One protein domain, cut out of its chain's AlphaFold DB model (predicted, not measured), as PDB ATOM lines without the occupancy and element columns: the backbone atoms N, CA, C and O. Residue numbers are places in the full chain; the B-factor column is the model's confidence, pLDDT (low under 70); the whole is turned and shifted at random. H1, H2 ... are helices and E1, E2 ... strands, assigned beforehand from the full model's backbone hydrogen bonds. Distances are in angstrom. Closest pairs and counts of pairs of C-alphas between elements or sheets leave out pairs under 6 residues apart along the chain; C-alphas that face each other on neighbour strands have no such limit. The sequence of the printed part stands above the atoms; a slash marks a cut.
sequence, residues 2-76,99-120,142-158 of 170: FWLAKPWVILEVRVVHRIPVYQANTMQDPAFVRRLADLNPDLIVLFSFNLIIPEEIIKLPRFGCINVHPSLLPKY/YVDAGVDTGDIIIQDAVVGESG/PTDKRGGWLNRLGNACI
ATOM      1  N   PHE A   2     -14.302  36.283  84.696       31.97
ATOM      2  CA  PHE A   2     -15.529  37.027  84.357       31.97
ATOM      3  C   PHE A   2     -16.760  36.362  84.978       31.97
ATOM      4  O   PHE A   2     -16.842  35.142  84.984       31.97
ATOM      5  N   TRP A   3     -17.695  37.159  85.503       33.84
ATOM      6  CA  TRP A   3     -18.917  36.685  86.159       33.84
ATOM      7  C   TRP A   3     -20.114  37.528  85.715       33.84
ATOM      8  O   TRP A   3     -20.043  38.757  85.746       33.84
ATOM      9  N   LEU A   4     -21.228  36.880  85.362       41.19
ATOM     10  CA  LEU A   4     -22.512  37.533  85.092       41.19
ATOM     11  C   LEU A   4     -23.615  36.899  85.974       41.19
ATOM     12  O   LEU A   4     -24.274  35.950  85.570       41.19
ATOM     13  N   ALA A   5     -23.787  37.421  87.198       38.84
ATOM     14  CA  ALA A   5     -24.878  37.129  88.145       38.84
ATOM     15  C   ALA A   5     -25.875  38.317  88.264       38.84
ATOM     16  O   ALA A   5     -25.764  39.309  87.555       38.84
ATOM     17  N   LYS A   6     -26.887  38.257  89.146       42.72
ATOM     18  CA  LYS A   6     -27.889  39.341  89.319       42.72
ATOM     19  C   LYS A   6     -27.236  40.740  89.463       42.72
ATOM     20  O   LYS A   6     -26.195  40.827  90.117       42.72
ATOM     21  N   PRO A   7     -27.852  41.830  88.947       52.22
ATOM     22  CA  PRO A   7     -27.195  43.136  88.777       52.22
ATOM     23  C   PRO A   7     -26.488  43.656  90.034       52.22
ATOM     24  O   PRO A   7     -25.359  44.128  89.967       52.22
ATOM     25  N   TRP A   8     -27.122  43.502  91.195       52.19
ATOM     26  CA  TRP A   8     -26.601  43.946  92.489       52.19
ATOM     27  C   TRP A   8     -25.346  43.186  92.946       52.19
ATOM     28  O   TRP A   8     -24.429  43.814  93.463       52.19
ATOM     29  N   VAL A   9     -25.254  41.874  92.698       62.72
ATOM     30  CA  VAL A   9     -24.093  41.060  93.119       62.72
ATOM     31  C   VAL A   9     -22.850  41.431  92.310       62.72
ATOM     32  O   VAL A   9     -21.760  41.563  92.856       62.72
ATOM     33  N   ILE A  10     -23.006  41.648  91.001       66.06
ATOM     34  CA  ILE A  10     -21.885  42.034  90.135       66.06
ATOM     35  C   ILE A  10     -21.376  43.438  90.489       66.06
ATOM     36  O   ILE A  10     -20.167  43.677  90.518       66.06
ATOM     37  N   LEU A  11     -22.291  44.381  90.738       66.81
ATOM     38  CA  LEU A  11     -21.918  45.753  91.080       66.81
ATOM     39  C   LEU A  11     -21.164  45.813  92.412       66.81
ATOM     40  O   LEU A  11     -20.189  46.555  92.520       66.81
ATOM     41  N   GLU A  12     -21.547  44.988  93.385       69.44
ATOM     42  CA  GLU A  12     -20.817  44.845  94.646       69.44
ATOM     43  C   GLU A  12     -19.399  44.299  94.422       69.44
ATOM     44  O   GLU A  12     -18.432  44.893  94.898       69.44
ATOM     45  N   VAL A  13     -19.243  43.251  93.601       71.44
ATOM     46  CA  VAL A  13     -17.921  42.701  93.249       71.44
ATOM     47  C   VAL A  13     -17.021  43.760  92.610       71.44
ATOM     48  O   VAL A  13     -15.842  43.854  92.959       71.44
ATOM     49  N   ARG A  14     -17.557  44.605  91.718       76.50
ATOM     50  CA  ARG A  14     -16.794  45.714  91.123       76.50
ATOM     51  C   ARG A  14     -16.277  46.678  92.184       76.50
ATOM     52  O   ARG A  14     -15.112  47.065  92.134       76.50
ATOM     53  N   VAL A  15     -17.141  47.093  93.107       75.06
ATOM     54  CA  VAL A  15     -16.808  48.097  94.127       75.06
ATOM     55  C   VAL A  15     -15.790  47.542  95.120       75.06
ATOM     56  O   VAL A  15     -14.799  48.210  95.414       75.06
ATOM     57  N   VAL A  16     -16.002  46.315  95.594       82.06
ATOM     58  CA  VAL A  16     -15.173  45.697  96.636       82.06
ATOM     59  C   VAL A  16     -13.840  45.202  96.077       82.06
ATOM     60  O   VAL A  16     -12.792  45.447  96.669       82.06
ATOM     61  N   HIS A  17     -13.857  44.529  94.924       81.81
ATOM     62  CA  HIS A  17     -12.687  43.823  94.393       81.81
ATOM     63  C   HIS A  17     -12.021  44.522  93.204       81.81
ATOM     64  O   HIS A  17     -11.007  44.037  92.711       81.81
ATOM     65  N   ARG A  18     -12.563  45.658  92.738       83.94
ATOM     66  CA  ARG A  18     -12.041  46.428  91.589       83.94
ATOM     67  C   ARG A  18     -11.887  45.596  90.312       83.94
ATOM     68  O   ARG A  18     -11.042  45.885  89.469       83.94
ATOM     69  N   ILE A  19     -12.729  44.578  90.157       84.06
ATOM     70  CA  ILE A  19     -12.757  43.733  88.966       84.06
ATOM     71  C   ILE A  19     -13.544  44.467  87.867       84.06
ATOM     72  O   ILE A  19     -14.648  44.952  88.138       84.06
ATOM     73  N   PRO A  20     -13.011  44.570  86.634       84.62
ATOM     74  CA  PRO A  20     -13.750  45.121  85.507       84.62
ATOM     75  C   PRO A  20     -15.055  44.361  85.271       84.62
ATOM     76  O   PRO A  20     -15.073  43.133  85.217       84.62
ATOM     77  N   VAL A  21     -16.145  45.107  85.101       84.94
ATOM     78  CA  VAL A  21     -17.465  44.552  84.800       84.94
ATOM     79  C   VAL A  21     -17.887  45.019  83.423       84.94
ATOM     80  O   VAL A  21     -17.899  46.218  83.144       84.94
ATOM     81  N   TYR A  22     -18.274  44.056  82.597       85.19
ATOM     82  CA  TYR A  22     -18.838  44.284  81.280       85.19
ATOM     83  C   TYR A  22     -20.233  43.680  81.249       85.19
ATOM     84  O   TYR A  22     -20.433  42.551  81.690       85.19
ATOM     85  N   GLN A  23     -21.195  44.453  80.762       81.50
ATOM     86  CA  GLN A  23     -22.572  44.012  80.597       81.50
ATOM     87  C   GLN A  23     -22.867  43.922  79.109       81.50
ATOM     88  O   GLN A  23     -22.539  44.838  78.356       81.50
ATOM     89  N   ALA A  24     -23.492  42.824  78.709       80.38
ATOM     90  CA  ALA A  24     -23.990  42.626  77.363       80.38
ATOM     91  C   ALA A  24     -25.425  42.113  77.453       80.38
ATOM     92  O   ALA A  24     -25.727  41.234  78.261       80.38
ATOM     93  N   ASN A  25     -26.307  42.668  76.625       80.12
ATOM     94  CA  ASN A  25     -27.689  42.189  76.515       80.12
ATOM     95  C   ASN A  25     -27.778  40.918  75.655       80.12
ATOM     96  O   ASN A  25     -28.743  40.168  75.749       80.12
ATOM     97  N   THR A  26     -26.767  40.683  74.817       84.38
ATOM     98  CA  THR A  26     -26.630  39.516  73.949       84.38
ATOM     99  C   THR A  26     -25.156  39.141  73.832       84.38
ATOM    100  O   THR A  26     -24.295  40.016  73.794       84.38
ATOM    101  N   MET A  27     -24.867  37.842  73.749       86.06
ATOM    102  CA  MET A  27     -23.506  37.341  73.523       86.06
ATOM    103  C   MET A  27     -23.074  37.437  72.056       86.06
ATOM    104  O   MET A  27     -21.918  37.189  71.754       86.06
ATOM    105  N   GLN A  28     -23.994  37.802  71.160       86.69
ATOM    106  CA  GLN A  28     -23.733  37.970  69.727       86.69
ATOM    107  C   GLN A  28     -23.323  39.406  69.366       86.69
ATOM    108  O   GLN A  28     -23.154  39.708  68.191       86.69
ATOM    109  N   ASP A  29     -23.219  40.311  70.345       88.69
ATOM    110  CA  ASP A  29     -22.769  41.682  70.098       88.69
ATOM    111  C   ASP A  29     -21.290  41.669  69.665       88.69
ATOM    112  O   ASP A  29     -20.423  41.360  70.492       88.69
ATOM    113  N   PRO A  30     -20.961  42.048  68.412       90.69
ATOM    114  CA  PRO A  30     -19.587  42.006  67.919       90.69
ATOM    115  C   PRO A  30     -18.627  42.876  68.738       90.69
ATOM    116  O   PRO A  30     -17.450  42.542  68.879       90.69
ATOM    117  N   ALA A  31     -19.111  43.986  69.312       90.38
ATOM    118  CA  ALA A  31     -18.291  44.848  70.158       90.38
ATOM    119  C   ALA A  31     -17.931  44.157  71.481       90.38
ATOM    120  O   ALA A  31     -16.819  44.322  71.990       90.38
ATOM    121  N   PHE A  32     -18.853  43.360  72.026       90.19
ATOM    122  CA  PHE A  32     -18.612  42.567  73.223       90.19
ATOM    123  C   PHE A  32     -17.677  41.387  72.945       90.19
ATOM    124  O   PHE A  32     -16.723  41.189  73.697       90.19
ATOM    125  N   VAL A  33     -17.897  40.657  71.850       90.81
ATOM    126  CA  VAL A  33     -17.034  39.540  71.429       90.81
ATOM    127  C   VAL A  33     -15.601  40.020  71.224       90.81
ATOM    128  O   VAL A  33     -14.672  39.439  71.783       90.81
ATOM    129  N   ARG A  34     -15.415  41.138  70.509       92.56
ATOM    130  CA  ARG A  34     -14.094  41.742  70.307       92.56
ATOM    131  C   ARG A  34     -13.436  42.123  71.626       92.56
ATOM    132  O   ARG A  34     -12.285  41.779  71.857       92.56
ATOM    133  N   ARG A  35     -14.178  42.777  72.521       90.94
ATOM    134  CA  ARG A  35     -13.670  43.126  73.851       90.94
ATOM    135  C   ARG A  35     -13.242  41.886  74.636       90.94
ATOM    136  O   ARG A  35     -12.220  41.926  75.307       90.94
ATOM    137  N   LEU A  36     -14.024  40.811  74.587       91.88
ATOM    138  CA  LEU A  36     -13.702  39.561  75.270       91.88
ATOM    139  C   LEU A  36     -12.452  38.901  74.675       91.88
ATOM    140  O   LEU A  36     -11.639  38.373  75.429       91.88
ATOM    141  N   ALA A  37     -12.268  38.985  73.356       92.44
ATOM    142  CA  ALA A  37     -11.056  38.536  72.678       92.44
ATOM    143  C   ALA A  37      -9.826  39.373  73.074       92.44
ATOM    144  O   ALA A  37      -8.785  38.806  73.396       92.44
ATOM    145  N   ASP A  38      -9.958  40.703  73.142       94.62
ATOM    146  CA  ASP A  38      -8.878  41.623  73.537       94.62
ATOM    147  C   ASP A  38      -8.395  41.382  74.980       94.62
ATOM    148  O   ASP A  38      -7.251  41.681  75.323       94.62
ATOM    149  N   LEU A  39      -9.255  40.823  75.838       92.50
ATOM    150  CA  LEU A  39      -8.897  40.431  77.202       92.50
ATOM    151  C   LEU A  39      -8.007  39.182  77.254       92.50
ATOM    152  O   LEU A  39      -7.435  38.916  78.309       92.50
ATOM    153  N   ASN A  40      -7.914  38.427  76.153       93.94
ATOM    154  CA  ASN A  40      -7.124  37.204  76.014       93.94
ATOM    155  C   ASN A  40      -7.261  36.250  77.225       93.94
ATOM    156  O   ASN A  40      -6.276  35.980  77.917       93.94
ATOM    157  N   PRO A  41      -8.485  35.792  77.557       94.31
ATOM    158  CA  PRO A  41      -8.702  34.981  78.747       94.31
ATOM    159  C   PRO A  41      -8.059  33.600  78.604       94.31
ATOM    160  O   PRO A  41      -8.266  32.920  77.609       94.31
ATOM    161  N   ASP A  42      -7.375  33.117  79.638       94.56
ATOM    162  CA  ASP A  42      -6.935  31.716  79.671       94.56
ATOM    163  C   ASP A  42      -8.109  30.745  79.878       94.56
ATOM    164  O   ASP A  42      -8.092  29.629  79.360       94.56
ATOM    165  N   LEU A  43      -9.130  31.169  80.630       94.50
ATOM    166  CA  LEU A  43     -10.309  30.385  81.006       94.50
ATOM    167  C   LEU A  43     -11.526  31.306  81.162       94.50
ATOM    168  O   LEU A  43     -11.433  32.380  81.769       94.50
ATOM    169  N   ILE A  44     -12.686  30.850  80.691       94.81
ATOM    170  CA  ILE A  44     -13.979  31.486  80.970       94.81
ATOM    171  C   ILE A  44     -14.790  30.573  81.890       94.81
ATOM    172  O   ILE A  44     -14.915  29.376  81.646       94.81
ATOM    173  N   VAL A  45     -15.353  31.155  82.949       93.94
ATOM    174  CA  VAL A  45     -16.175  30.442  83.933       93.94
ATOM    175  C   VAL A  45     -17.592  30.994  83.878       93.94
ATOM    176  O   VAL A  45     -17.807  32.187  84.083       93.94
ATOM    177  N   LEU A  46     -18.556  30.123  83.610       92.25
ATOM    178  CA  LEU A  46     -19.979  30.421  83.637       92.25
ATOM    179  C   LEU A  46     -20.566  29.959  84.970       92.25
ATOM    180  O   LEU A  46     -20.310  28.852  85.445       92.25
ATOM    181  N   PHE A  47     -21.366  30.827  85.578       87.25
ATOM    182  CA  PHE A  47     -22.071  30.529  86.816       87.25
ATOM    183  C   PHE A  47     -23.419  31.234  86.804       87.25
ATOM    184  O   PHE A  47     -23.474  32.463  86.794       87.25
ATOM    185  N   SER A  48     -24.508  30.460  86.837       79.50
ATOM    186  CA  SER A  48     -25.879  30.994  86.742       79.50
ATOM    187  C   SER A  48     -26.087  31.907  85.523       79.50
ATOM    188  O   SER A  48     -26.741  32.947  85.624       79.50
ATOM    189  N   PHE A  49     -25.492  31.533  84.386       78.19
ATOM    190  CA  PHE A  49     -25.551  32.313  83.158       78.19
ATOM    191  C   PHE A  49     -26.632  31.780  82.216       78.19
ATOM    192  O   PHE A  49     -26.697  30.584  81.961       78.19
ATOM    193  N   ASN A  50     -27.485  32.672  81.710       77.06
ATOM    194  CA  ASN A  50     -28.740  32.287  81.049       77.06
ATOM    195  C   ASN A  50     -28.737  32.517  79.529       77.06
ATOM    196  O   ASN A  50     -29.790  32.417  78.902       77.06
ATOM    197  N   LEU A  51     -27.595  32.882  78.942       82.62
ATOM    198  CA  LEU A  51     -27.461  33.074  77.499       82.62
ATOM    199  C   LEU A  51     -26.658  31.924  76.897       82.62
ATOM    200  O   LEU A  51     -25.676  31.473  77.483       82.62
ATOM    201  N   ILE A  52     -27.063  31.491  75.703       84.94
ATOM    202  CA  ILE A  52     -26.281  30.554  74.897       84.94
ATOM    203  C   ILE A  52     -24.983  31.248  74.490       84.94
ATOM    204  O   ILE A  52     -25.006  32.395  74.033       84.94
ATOM    205  N   ILE A  53     -23.860  30.555  74.668       90.06
ATOM    206  CA  ILE A  53     -22.543  31.066  74.301       90.06
ATOM    207  C   ILE A  53     -22.266  30.706  72.838       90.06
ATOM    208  O   ILE A  53     -22.263  29.523  72.503       90.06
ATOM    209  N   PRO A  54     -22.024  31.693  71.960       91.44
ATOM    210  CA  PRO A  54     -21.587  31.436  70.597       91.44
ATOM    211  C   PRO A  54     -20.276  30.651  70.563       91.44
ATOM    212  O   PRO A  54     -19.383  30.876  71.381       91.44
ATOM    213  N   GLU A  55     -20.125  29.778  69.570       92.38
ATOM    214  CA  GLU A  55     -18.933  28.941  69.400       92.38
ATOM    215  C   GLU A  55     -17.637  29.764  69.301       92.38
ATOM    216  O   GLU A  55     -16.600  29.352  69.822       92.38
ATOM    217  N   GLU A  56     -17.705  30.956  68.703       92.25
ATOM    218  CA  GLU A  56     -16.588  31.904  68.656       92.25
ATOM    219  C   GLU A  56     -16.064  32.257  70.053       92.25
ATOM    220  O   GLU A  56     -14.855  32.275  70.247       92.25
ATOM    221  N   ILE A  57     -16.946  32.437  71.044       93.12
ATOM    222  CA  ILE A  57     -16.568  32.738  72.431       93.12
ATOM    223  C   ILE A  57     -16.073  31.484  73.146       93.12
ATOM    224  O   ILE A  57     -15.117  31.566  73.916       93.12
ATOM    225  N   ILE A  58     -16.690  30.325  72.887       94.06
ATOM    226  CA  ILE A  58     -16.274  29.040  73.476       94.06
ATOM    227  C   ILE A  58     -14.807  28.736  73.145       94.06
ATOM    228  O   ILE A  58     -14.078  28.208  73.984       94.06
ATOM    229  N   LYS A  59     -14.372  29.108  71.938       93.94
ATOM    230  CA  LYS A  59     -13.020  28.857  71.426       93.94
ATOM    231  C   LYS A  59     -11.990  29.936  71.771       93.94
ATOM    232  O   LYS A  59     -10.813  29.711  71.509       93.94
ATOM    233  N   LEU A  60     -12.396  31.082  72.331       94.38
ATOM    234  CA  LEU A  60     -11.462  32.150  72.716       94.38
ATOM    235  C   LEU A  60     -10.423  31.681  73.751       94.38
ATOM    236  O   LEU A  60      -9.229  31.849  73.504       94.38
ATOM    237  N   PRO A  61     -10.826  31.124  74.909       95.62
ATOM    238  CA  PRO A  61      -9.874  30.775  75.951       95.62
ATOM    239  C   PRO A  61      -9.086  29.503  75.650       95.62
ATOM    240  O   PRO A  61      -9.648  28.470  75.286       95.62
ATOM    241  N   ARG A  62      -7.778  29.534  75.928       93.25
ATOM    242  CA  ARG A  62      -6.873  28.384  75.755       93.25
ATOM    243  C   ARG A  62      -7.328  27.137  76.522       93.25
ATOM    244  O   ARG A  62      -7.134  26.024  76.039       93.25
ATOM    245  N   PHE A  63      -7.873  27.308  77.724       94.00
ATOM    246  CA  PHE A  63      -8.376  26.212  78.558       94.00
ATOM    247  C   PHE A  63      -9.887  25.989  78.406       94.00
ATOM    248  O   PHE A  63     -10.455  25.177  79.134       94.00
ATOM    249  N   GLY A  64     -10.528  26.668  77.452       94.00
ATOM    250  CA  GLY A  64     -11.948  26.526  77.159       94.00
ATOM    251  C   GLY A  64     -12.868  27.299  78.107       94.00
ATOM    252  O   GLY A  64     -12.453  28.125  78.927       94.00
ATOM    253  N   CYS A  65     -14.158  27.029  77.953       95.94
ATOM    254  CA  CYS A  65     -15.218  27.553  78.800       95.94
ATOM    255  C   CYS A  65     -15.719  26.440  79.717       95.94
ATOM    256  O   CYS A  65     -16.000  25.338  79.246       95.94
ATOM    257  N   ILE A  66     -15.876  26.730  81.005       96.56
ATOM    258  CA  ILE A  66     -16.481  25.810  81.973       96.56
ATOM    259  C   ILE A  66     -17.757  26.411  82.543       96.56
ATOM    260  O   ILE A  66     -17.852  27.625  82.704       96.56
ATOM    261  N   ASN A  67     -18.726  25.571  82.876       95.19
ATOM    262  CA  ASN A  67     -19.967  25.968  83.524       95.19
ATOM    263  C   ASN A  67     -20.151  25.221  84.843       95.19
ATOM    264  O   ASN A  67     -19.827  24.039  84.956       95.19
ATOM    265  N   VAL A  68     -20.680  25.930  85.839       94.31
ATOM    266  CA  VAL A  68     -21.081  25.372  87.130       94.31
ATOM    267  C   VAL A  68     -22.596  25.204  87.125       94.31
ATOM    268  O   VAL A  68     -23.349  26.164  87.314       94.31
ATOM    269  N   HIS A  69     -23.038  23.966  86.927       93.62
ATOM    270  CA  HIS A  69     -24.445  23.611  86.829       93.62
ATOM    271  C   HIS A  69     -24.964  23.003  88.137       93.62
ATOM    272  O   HIS A  69     -24.392  22.022  88.621       93.62
ATOM    273  N   PRO A  70     -26.049  23.525  88.736       92.00
ATOM    274  CA  PRO A  70     -26.474  23.113  90.068       92.00
ATOM    275  C   PRO A  70     -27.415  21.888  90.062       92.00
ATOM    276  O   PRO A  70     -28.497  21.887  90.660       92.00
ATOM    277  N   SER A  71     -26.976  20.833  89.376       92.12
ATOM    278  CA  SER A  71     -27.480  19.461  89.488       92.12
ATOM    279  C   SER A  71     -26.354  18.453  89.238       92.12
ATOM    280  O   SER A  71     -25.242  18.820  88.857       92.12
ATOM    281  N   LEU A  72     -26.648  17.163  89.422       94.62
ATOM    282  CA  LEU A  72     -25.801  16.066  88.949       94.62
ATOM    283  C   LEU A  72     -26.139  15.748  87.487       94.62
ATOM    284  O   LEU A  72     -27.066  14.982  87.211       94.62
ATOM    285  N   LEU A  73     -25.405  16.343  86.545       95.12
ATOM    286  CA  LEU A  73     -25.527  16.018  85.124       95.12
ATOM    287  C   LEU A  73     -25.297  14.516  84.866       95.12
ATOM    288  O   LEU A  73     -24.494  13.895  85.562       95.12
ATOM    289  N   PRO A  74     -26.012  13.911  83.896       95.62
ATOM    290  CA  PRO A  74     -26.902  14.544  82.913       95.62
ATOM    291  C   PRO A  74     -28.324  14.843  83.424       95.62
ATOM    292  O   PRO A  74     -29.174  15.274  82.643       95.62
ATOM    293  N   LYS A  75     -28.632  14.615  84.710       94.31
ATOM    294  CA  LYS A  75     -29.965  14.915  85.248       94.31
ATOM    295  C   LYS A  75     -30.180  16.422  85.360       94.31
ATOM    296  O   LYS A  75     -29.298  17.157  85.796       94.31
ATOM    297  N   TYR A  76     -31.402  16.858  85.060       93.19
ATOM    298  CA  TYR A  76     -31.851  18.239  85.264       93.19
ATOM    299  C   TYR A  76     -31.002  19.287  84.525       93.19
ATOM    300  O   TYR A  76     -30.672  20.321  85.096       93.19
ATOM    301  N   TYR A  99     -17.256  21.246  80.892       97.19
ATOM    302  CA  TYR A  99     -16.932  22.066  79.731       97.19
ATOM    303  C   TYR A  99     -18.199  22.508  79.000       97.19
ATOM    304  O   TYR A  99     -19.207  21.802  78.969       97.19
ATOM    305  N   VAL A 100     -18.151  23.697  78.412       95.56
ATOM    306  CA  VAL A 100     -19.226  24.240  77.581       95.56
ATOM    307  C   VAL A 100     -18.983  23.817  76.138       95.56
ATOM    308  O   VAL A 100     -17.891  24.008  75.609       95.56
ATOM    309  N   ASP A 101     -20.012  23.269  75.507       93.75
ATOM    310  CA  ASP A 101     -20.049  22.916  74.093       93.75
ATOM    311  C   ASP A 101     -21.228  23.629  73.403       93.75
ATOM    312  O   ASP A 101     -21.809  24.571  73.944       93.75
ATOM    313  N   ALA A 102     -21.570  23.212  72.182       90.50
ATOM    314  CA  ALA A 102     -22.682  23.797  71.429       90.50
ATOM    315  C   ALA A 102     -24.071  23.473  72.019       90.50
ATOM    316  O   ALA A 102     -25.067  24.066  71.599       90.50
ATOM    317  N   GLY A 103     -24.163  22.512  72.944       90.62
ATOM    318  CA  GLY A 103     -25.416  22.113  73.571       90.62
ATOM    319  C   GLY A 103     -25.644  22.782  74.929       90.62
ATOM    320  O   GLY A 103     -24.878  23.622  75.396       90.62
ATOM    321  N   VAL A 104     -26.758  22.422  75.569       91.25
ATOM    322  CA  VAL A 104     -27.133  22.947  76.890       91.25
ATOM    323  C   VAL A 104     -26.768  21.918  77.948       91.25
ATOM    324  O   VAL A 104     -27.413  20.873  78.047       91.25
ATOM    325  N   ASP A 105     -25.747  22.231  78.744       92.88
ATOM    326  CA  ASP A 105     -25.240  21.378  79.824       92.88
ATOM    327  C   ASP A 105     -24.881  19.949  79.356       92.88
ATOM    328  O   ASP A 105     -25.194  18.944  80.008       92.88
ATOM    329  N   THR A 106     -24.276  19.850  78.167       95.44
ATOM    330  CA  THR A 106     -23.919  18.580  77.509       95.44
ATOM    331  C   THR A 106     -22.433  18.266  77.486       95.44
ATOM    332  O   THR A 106     -22.107  17.090  77.344       95.44
ATOM    333  N   GLY A 107     -21.565  19.264  77.654       95.38
ATOM    334  CA  GLY A 107     -20.126  19.053  77.551       95.38
ATOM    335  C   GLY A 107     -19.530  18.211  78.681       95.38
ATOM    336  O   GLY A 107     -20.182  17.893  79.683       95.38
ATOM    337  N   ASP A 108     -18.262  17.848  78.496       97.31
ATOM    338  CA  ASP A 108     -17.566  16.875  79.335       97.31
ATOM    339  C   ASP A 108     -17.489  17.311  80.800       97.31
ATOM    340  O   ASP A 108     -17.097  18.433  81.133       97.31
ATOM    341  N   ILE A 109     -17.854  16.393  81.691       97.69
ATOM    342  CA  ILE A 109     -17.856  16.616  83.134       97.69
ATOM    343  C   ILE A 109     -16.414  16.631  83.650       97.69
ATOM    344  O   ILE A 109     -15.663  15.682  83.448       97.69
ATOM    345  N   ILE A 110     -16.060  17.694  84.373       97.44
ATOM    346  CA  ILE A 110     -14.760  17.854  85.035       97.44
ATOM    347  C   ILE A 110     -14.836  17.297  86.456       97.44
ATOM    348  O   ILE A 110     -14.003  16.498  86.871       97.44
ATOM    349  N   ILE A 111     -15.842  17.731  87.219       96.50
ATOM    350  CA  ILE A 111     -16.055  17.289  88.598       96.50
ATOM    351  C   ILE A 111     -17.534  17.375  88.967       96.50
ATOM    352  O   ILE A 111     -18.256  18.265  88.516       96.50
ATOM    353  N   GLN A 112     -17.978  16.461  89.824       95.56
ATOM    354  CA  GLN A 112     -19.298  16.484  90.439       95.56
ATOM    355  C   GLN A 112     -19.177  16.285  91.938       95.56
ATOM    356  O   GLN A 112     -18.337  15.516  92.402       95.56
ATOM    357  N   ASP A 113     -20.049  16.954  92.684       94.00
ATOM    358  CA  ASP A 113     -20.214  16.705  94.111       94.00
ATOM    359  C   ASP A 113     -21.694  16.539  94.440       94.00
ATOM    360  O   ASP A 113     -22.530  17.367  94.056       94.00
ATOM    361  N   ALA A 114     -22.015  15.449  95.130       92.81
ATOM    362  CA  ALA A 114     -23.378  15.086  95.474       92.81
ATOM    363  C   ALA A 114     -23.748  15.628  96.858       92.81
ATOM    364  O   ALA A 114     -23.004  15.512  97.828       92.81
ATOM    365  N   VAL A 115     -24.955  16.175  96.958       86.12
ATOM    366  CA  VAL A 115     -25.572  16.632  98.199       86.12
ATOM    367  C   VAL A 115     -26.821  15.798  98.439       86.12
ATOM    368  O   VAL A 115     -27.795  15.866  97.684       86.12
ATOM    369  N   VAL A 116     -26.801  15.016  99.513       80.44
ATOM    370  CA  VAL A 116     -27.976  14.282  99.984       80.44
ATOM    371  C   VAL A 116     -28.810  15.230 100.840       80.44
ATOM    372  O   VAL A 116     -28.304  15.843 101.778       80.44
ATOM    373  N   GLY A 117     -30.082  15.389 100.490       65.81
ATOM    374  CA  GLY A 117     -31.040  16.101 101.319       65.81
ATOM    375  C   GLY A 117     -31.378  15.258 102.543       65.81
ATOM    376  O   GLY A 117     -31.778  14.103 102.416       65.81
ATOM    377  N   GLU A 118     -31.242  15.829 103.736       56.16
ATOM    378  CA  GLU A 118     -31.798  15.209 104.935       56.16
ATOM    379  C   GLU A 118     -33.330  15.245 104.854       56.16
ATOM    380  O   GLU A 118     -33.942  16.275 104.557       56.16
ATOM    381  N   SER A 119     -33.980  14.123 105.155       42.62
ATOM    382  CA  SER A 119     -35.420  14.065 105.391       42.62
ATOM    383  C   SER A 119     -35.751  14.763 106.719       42.62
ATOM    384  O   SER A 119     -36.004  14.130 107.737       42.62
ATOM    385  N   GLY A 120     -35.744  16.099 106.721       42.81
ATOM    386  CA  GLY A 120     -36.008  16.903 107.911       42.81
ATOM    387  C   GLY A 120     -36.707  18.218 107.582       42.81
ATOM    388  O   GLY A 120     -36.211  19.050 106.825       42.81
ATOM    389  N   PRO A 142     -26.054  23.343 102.199       33.03
ATOM    390  CA  PRO A 142     -25.162  23.858 103.214       33.03
ATOM    391  C   PRO A 142     -24.543  25.144 102.667       33.03
ATOM    392  O   PRO A 142     -23.626  25.117 101.850       33.03
ATOM    393  N   THR A 143     -25.036  26.294 103.118       36.22
ATOM    394  CA  THR A 143     -24.269  27.534 103.064       36.22
ATOM    395  C   THR A 143     -23.206  27.420 104.145       36.22
ATOM    396  O   THR A 143     -23.322  27.958 105.245       36.22
ATOM    397  N   ASP A 144     -22.174  26.626 103.864       35.78
ATOM    398  CA  ASP A 144     -20.967  26.677 104.664       35.78
ATOM    399  C   ASP A 144     -20.457  28.122 104.623       35.78
ATOM    400  O   ASP A 144     -19.991  28.612 103.593       35.78
ATOM    401  N   LYS A 145     -20.540  28.804 105.769       33.47
ATOM    402  CA  LYS A 145     -19.988  30.144 105.991       33.47
ATOM    403  C   LYS A 145     -18.461  30.211 105.768       33.47
ATOM    404  O   LYS A 145     -17.896  31.292 105.889       33.47
ATOM    405  N   ARG A 146     -17.796  29.089 105.455       32.03
ATOM    406  CA  ARG A 146     -16.361  28.944 105.159       32.03
ATOM    407  C   ARG A 146     -16.036  28.562 103.708       32.03
ATOM    408  O   ARG A 146     -14.884  28.242 103.426       32.03
ATOM    409  N   GLY A 147     -16.995  28.587 102.775       33.75
ATOM    410  CA  GLY A 147     -16.689  28.392 101.348       33.75
ATOM    411  C   GLY A 147     -16.076  27.024 101.003       33.75
ATOM    412  O   GLY A 147     -15.381  26.898  99.999       33.75
ATOM    413  N   GLY A 148     -16.325  25.980 101.802       33.44
ATOM    414  CA  GLY A 148     -15.735  24.645 101.658       33.44
ATOM    415  C   GLY A 148     -16.022  23.931 100.333       33.44
ATOM    416  O   GLY A 148     -15.356  22.944 100.016       33.44
ATOM    417  N   TRP A 149     -16.986  24.423  99.551       39.62
ATOM    418  CA  TRP A 149     -17.267  23.943  98.198       39.62
ATOM    419  C   TRP A 149     -16.358  24.614  97.150       39.62
ATOM    420  O   TRP A 149     -15.681  23.925  96.390       39.62
ATOM    421  N   LEU A 150     -16.206  25.944  97.212       38.41
ATOM    422  CA  LEU A 150     -15.209  26.697  96.432       38.41
ATOM    423  C   LEU A 150     -13.771  26.252  96.749       38.41
ATOM    424  O   LEU A 150     -12.968  26.069  95.839       38.41
ATOM    425  N   ASN A 151     -13.462  25.991  98.023       34.84
ATOM    426  CA  ASN A 151     -12.144  25.498  98.441       34.84
ATOM    427  C   ASN A 151     -11.835  24.090  97.898       34.84
ATOM    428  O   ASN A 151     -10.675  23.767  97.639       34.84
ATOM    429  N   ARG A 152     -12.855  23.244  97.698       40.56
ATOM    430  CA  ARG A 152     -12.688  21.925  97.065       40.56
ATOM    431  C   ARG A 152     -12.489  22.026  95.554       40.56
ATOM    432  O   ARG A 152     -11.627  21.325  95.035       40.56
ATOM    433  N   LEU A 153     -13.191  22.942  94.883       40.16
ATOM    434  CA  LEU A 153     -12.975  23.247  93.462       40.16
ATOM    435  C   LEU A 153     -11.561  23.789  93.191       40.16
ATOM    436  O   LEU A 153     -10.905  23.341  92.253       40.16
ATOM    437  N   GLY A 154     -11.063  24.689  94.048       32.06
ATOM    438  CA  GLY A 154      -9.691  25.198  93.961       32.06
ATOM    439  C   GLY A 154      -8.638  24.094  94.107       32.06
ATOM    440  O   GLY A 154      -7.684  24.048  93.340       32.06
ATOM    441  N   ASN A 155      -8.842  23.150  95.032       29.36
ATOM    442  CA  ASN A 155      -7.910  22.042  95.262       29.36
ATOM    443  C   ASN A 155      -7.973  20.930  94.201       29.36
ATOM    444  O   ASN A 155      -6.958  20.278  93.964       29.36
ATOM    445  N   ALA A 156      -9.127  20.697  93.568       32.84
ATOM    446  CA  ALA A 156      -9.261  19.701  92.500       32.84
ATOM    447  C   ALA A 156      -8.529  20.134  91.219       32.84
ATOM    448  O   ALA A 156      -7.879  19.318  90.579       32.84
ATOM    449  N   CYS A 157      -8.539  21.432  90.899       30.31
ATOM    450  CA  CYS A 157      -7.829  21.968  89.732       30.31
ATOM    451  C   CYS A 157      -6.289  21.905  89.879       30.31
ATOM    452  O   CYS A 157      -5.570  21.880  88.885       30.31
ATOM    453  N   ILE A 158      -5.778  21.857  91.118       33.19
ATOM    454  CA  ILE A 158      -4.337  21.891  91.433       33.19
ATOM    455  C   ILE A 158      -3.701  20.488  91.473       33.19
ATOM    456  O   ILE A 158      -2.499  20.356  91.253       33.19
TER     457      ILE A 158
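Overview. This is residues 2 to 76, 99 to 120 and 142 to 158 of the 170 residues of the protein "Formyl_trans_N domain-containing protein" of Chloroflexi bacterium (UniProt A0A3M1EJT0). Two short parallel strands, E1 and E2, lie side by side in the middle of a loosely assembled domain, with the one-turn helix H3 on the path between them; the long strand E3 runs beyond E2, and H1 and H2 lie out beyond E1. H4 lies near E3, no helix touches another, and the chain past E3 reaches out to Gly 120. The 114 printed residues hold four named helices and three named strands in the order H1, H2, E1, H3, E2, E3, H4; the class is mixed, helices and strands, with under half of the residues in named elements. The whole is only just compact, close to loose, with a radius of gyration of the C-alphas of 15.7 A, and spans 50 by 34 by 28 A.

Along the chain. E1 is residues 44 to 47, starting at C-alpha 44 (-13.979, 31.486, 80.970), and E2 is residues 65 to 69, 12.9 A long. H3, residues 55 to 58, measures 4.9 A. E3, residues 109 to 116, is the longest strand at 19.8 A. H2 is residues 30 to 38, 12.1 A long. H1, residues 7 to 17, begins at C-alpha 7 (-27.195, 43.136, 88.777) and is 15.6 A long. H4, residues 148 to 158, is also 15.6 A long and ends at C-alpha 158 (-4.337, 21.891, 91.433).

Arrangement. E1 and E2 are parallel neighbours at 15 degrees; N 46 and O 66 are 2.7 A apart and N 66 and O 44 are 2.9 A apart, both within hydrogen-bond range. E1, H3 and E2 form a strand-helix-strand unit, two parallel neighbour strands with a helix between them, and its crossover is right-handed. The closest C-alphas of H3 and E2 are those of Ile 58 and Cys 65, 5.6 A apart. H2 and H3 are close but not clearly touching; their closest C-alphas, of Val 33 and Ile 57, are 6.9 A apart. E3 pairs with no named strand; E3 and E2 are near each other, with 7 pairs of C-alphas within 10 A. E3 and H4 are near each other too, with 9 such pairs. H1 is apart from H2 and from E1. In H1 and H2 every O i to N i+4 pair is within hydrogen-bond range, in H4 6 of 7 are, and H3 is too short for such a pair.

Size, cuts and confidence. The two C-alphas farthest apart, those of Asp 38 and Gly 120, are 50.3 A apart. Residues 77 to 98 are not printed, with 16.4 A between C-alphas 76 and 99; residues 121 to 141 are not printed either, with 13.7 A between C-alphas 120 and 142. Of the links that are printed whole, H1 to H2 is long, with 12 residues. Residues 143 to 148, of which 148 belongs to H4, stand free. The mean pLDDT of the printed part is 76.7, and it is under 70 at residues 2 to 12, 117 to 120 and 142 to 158.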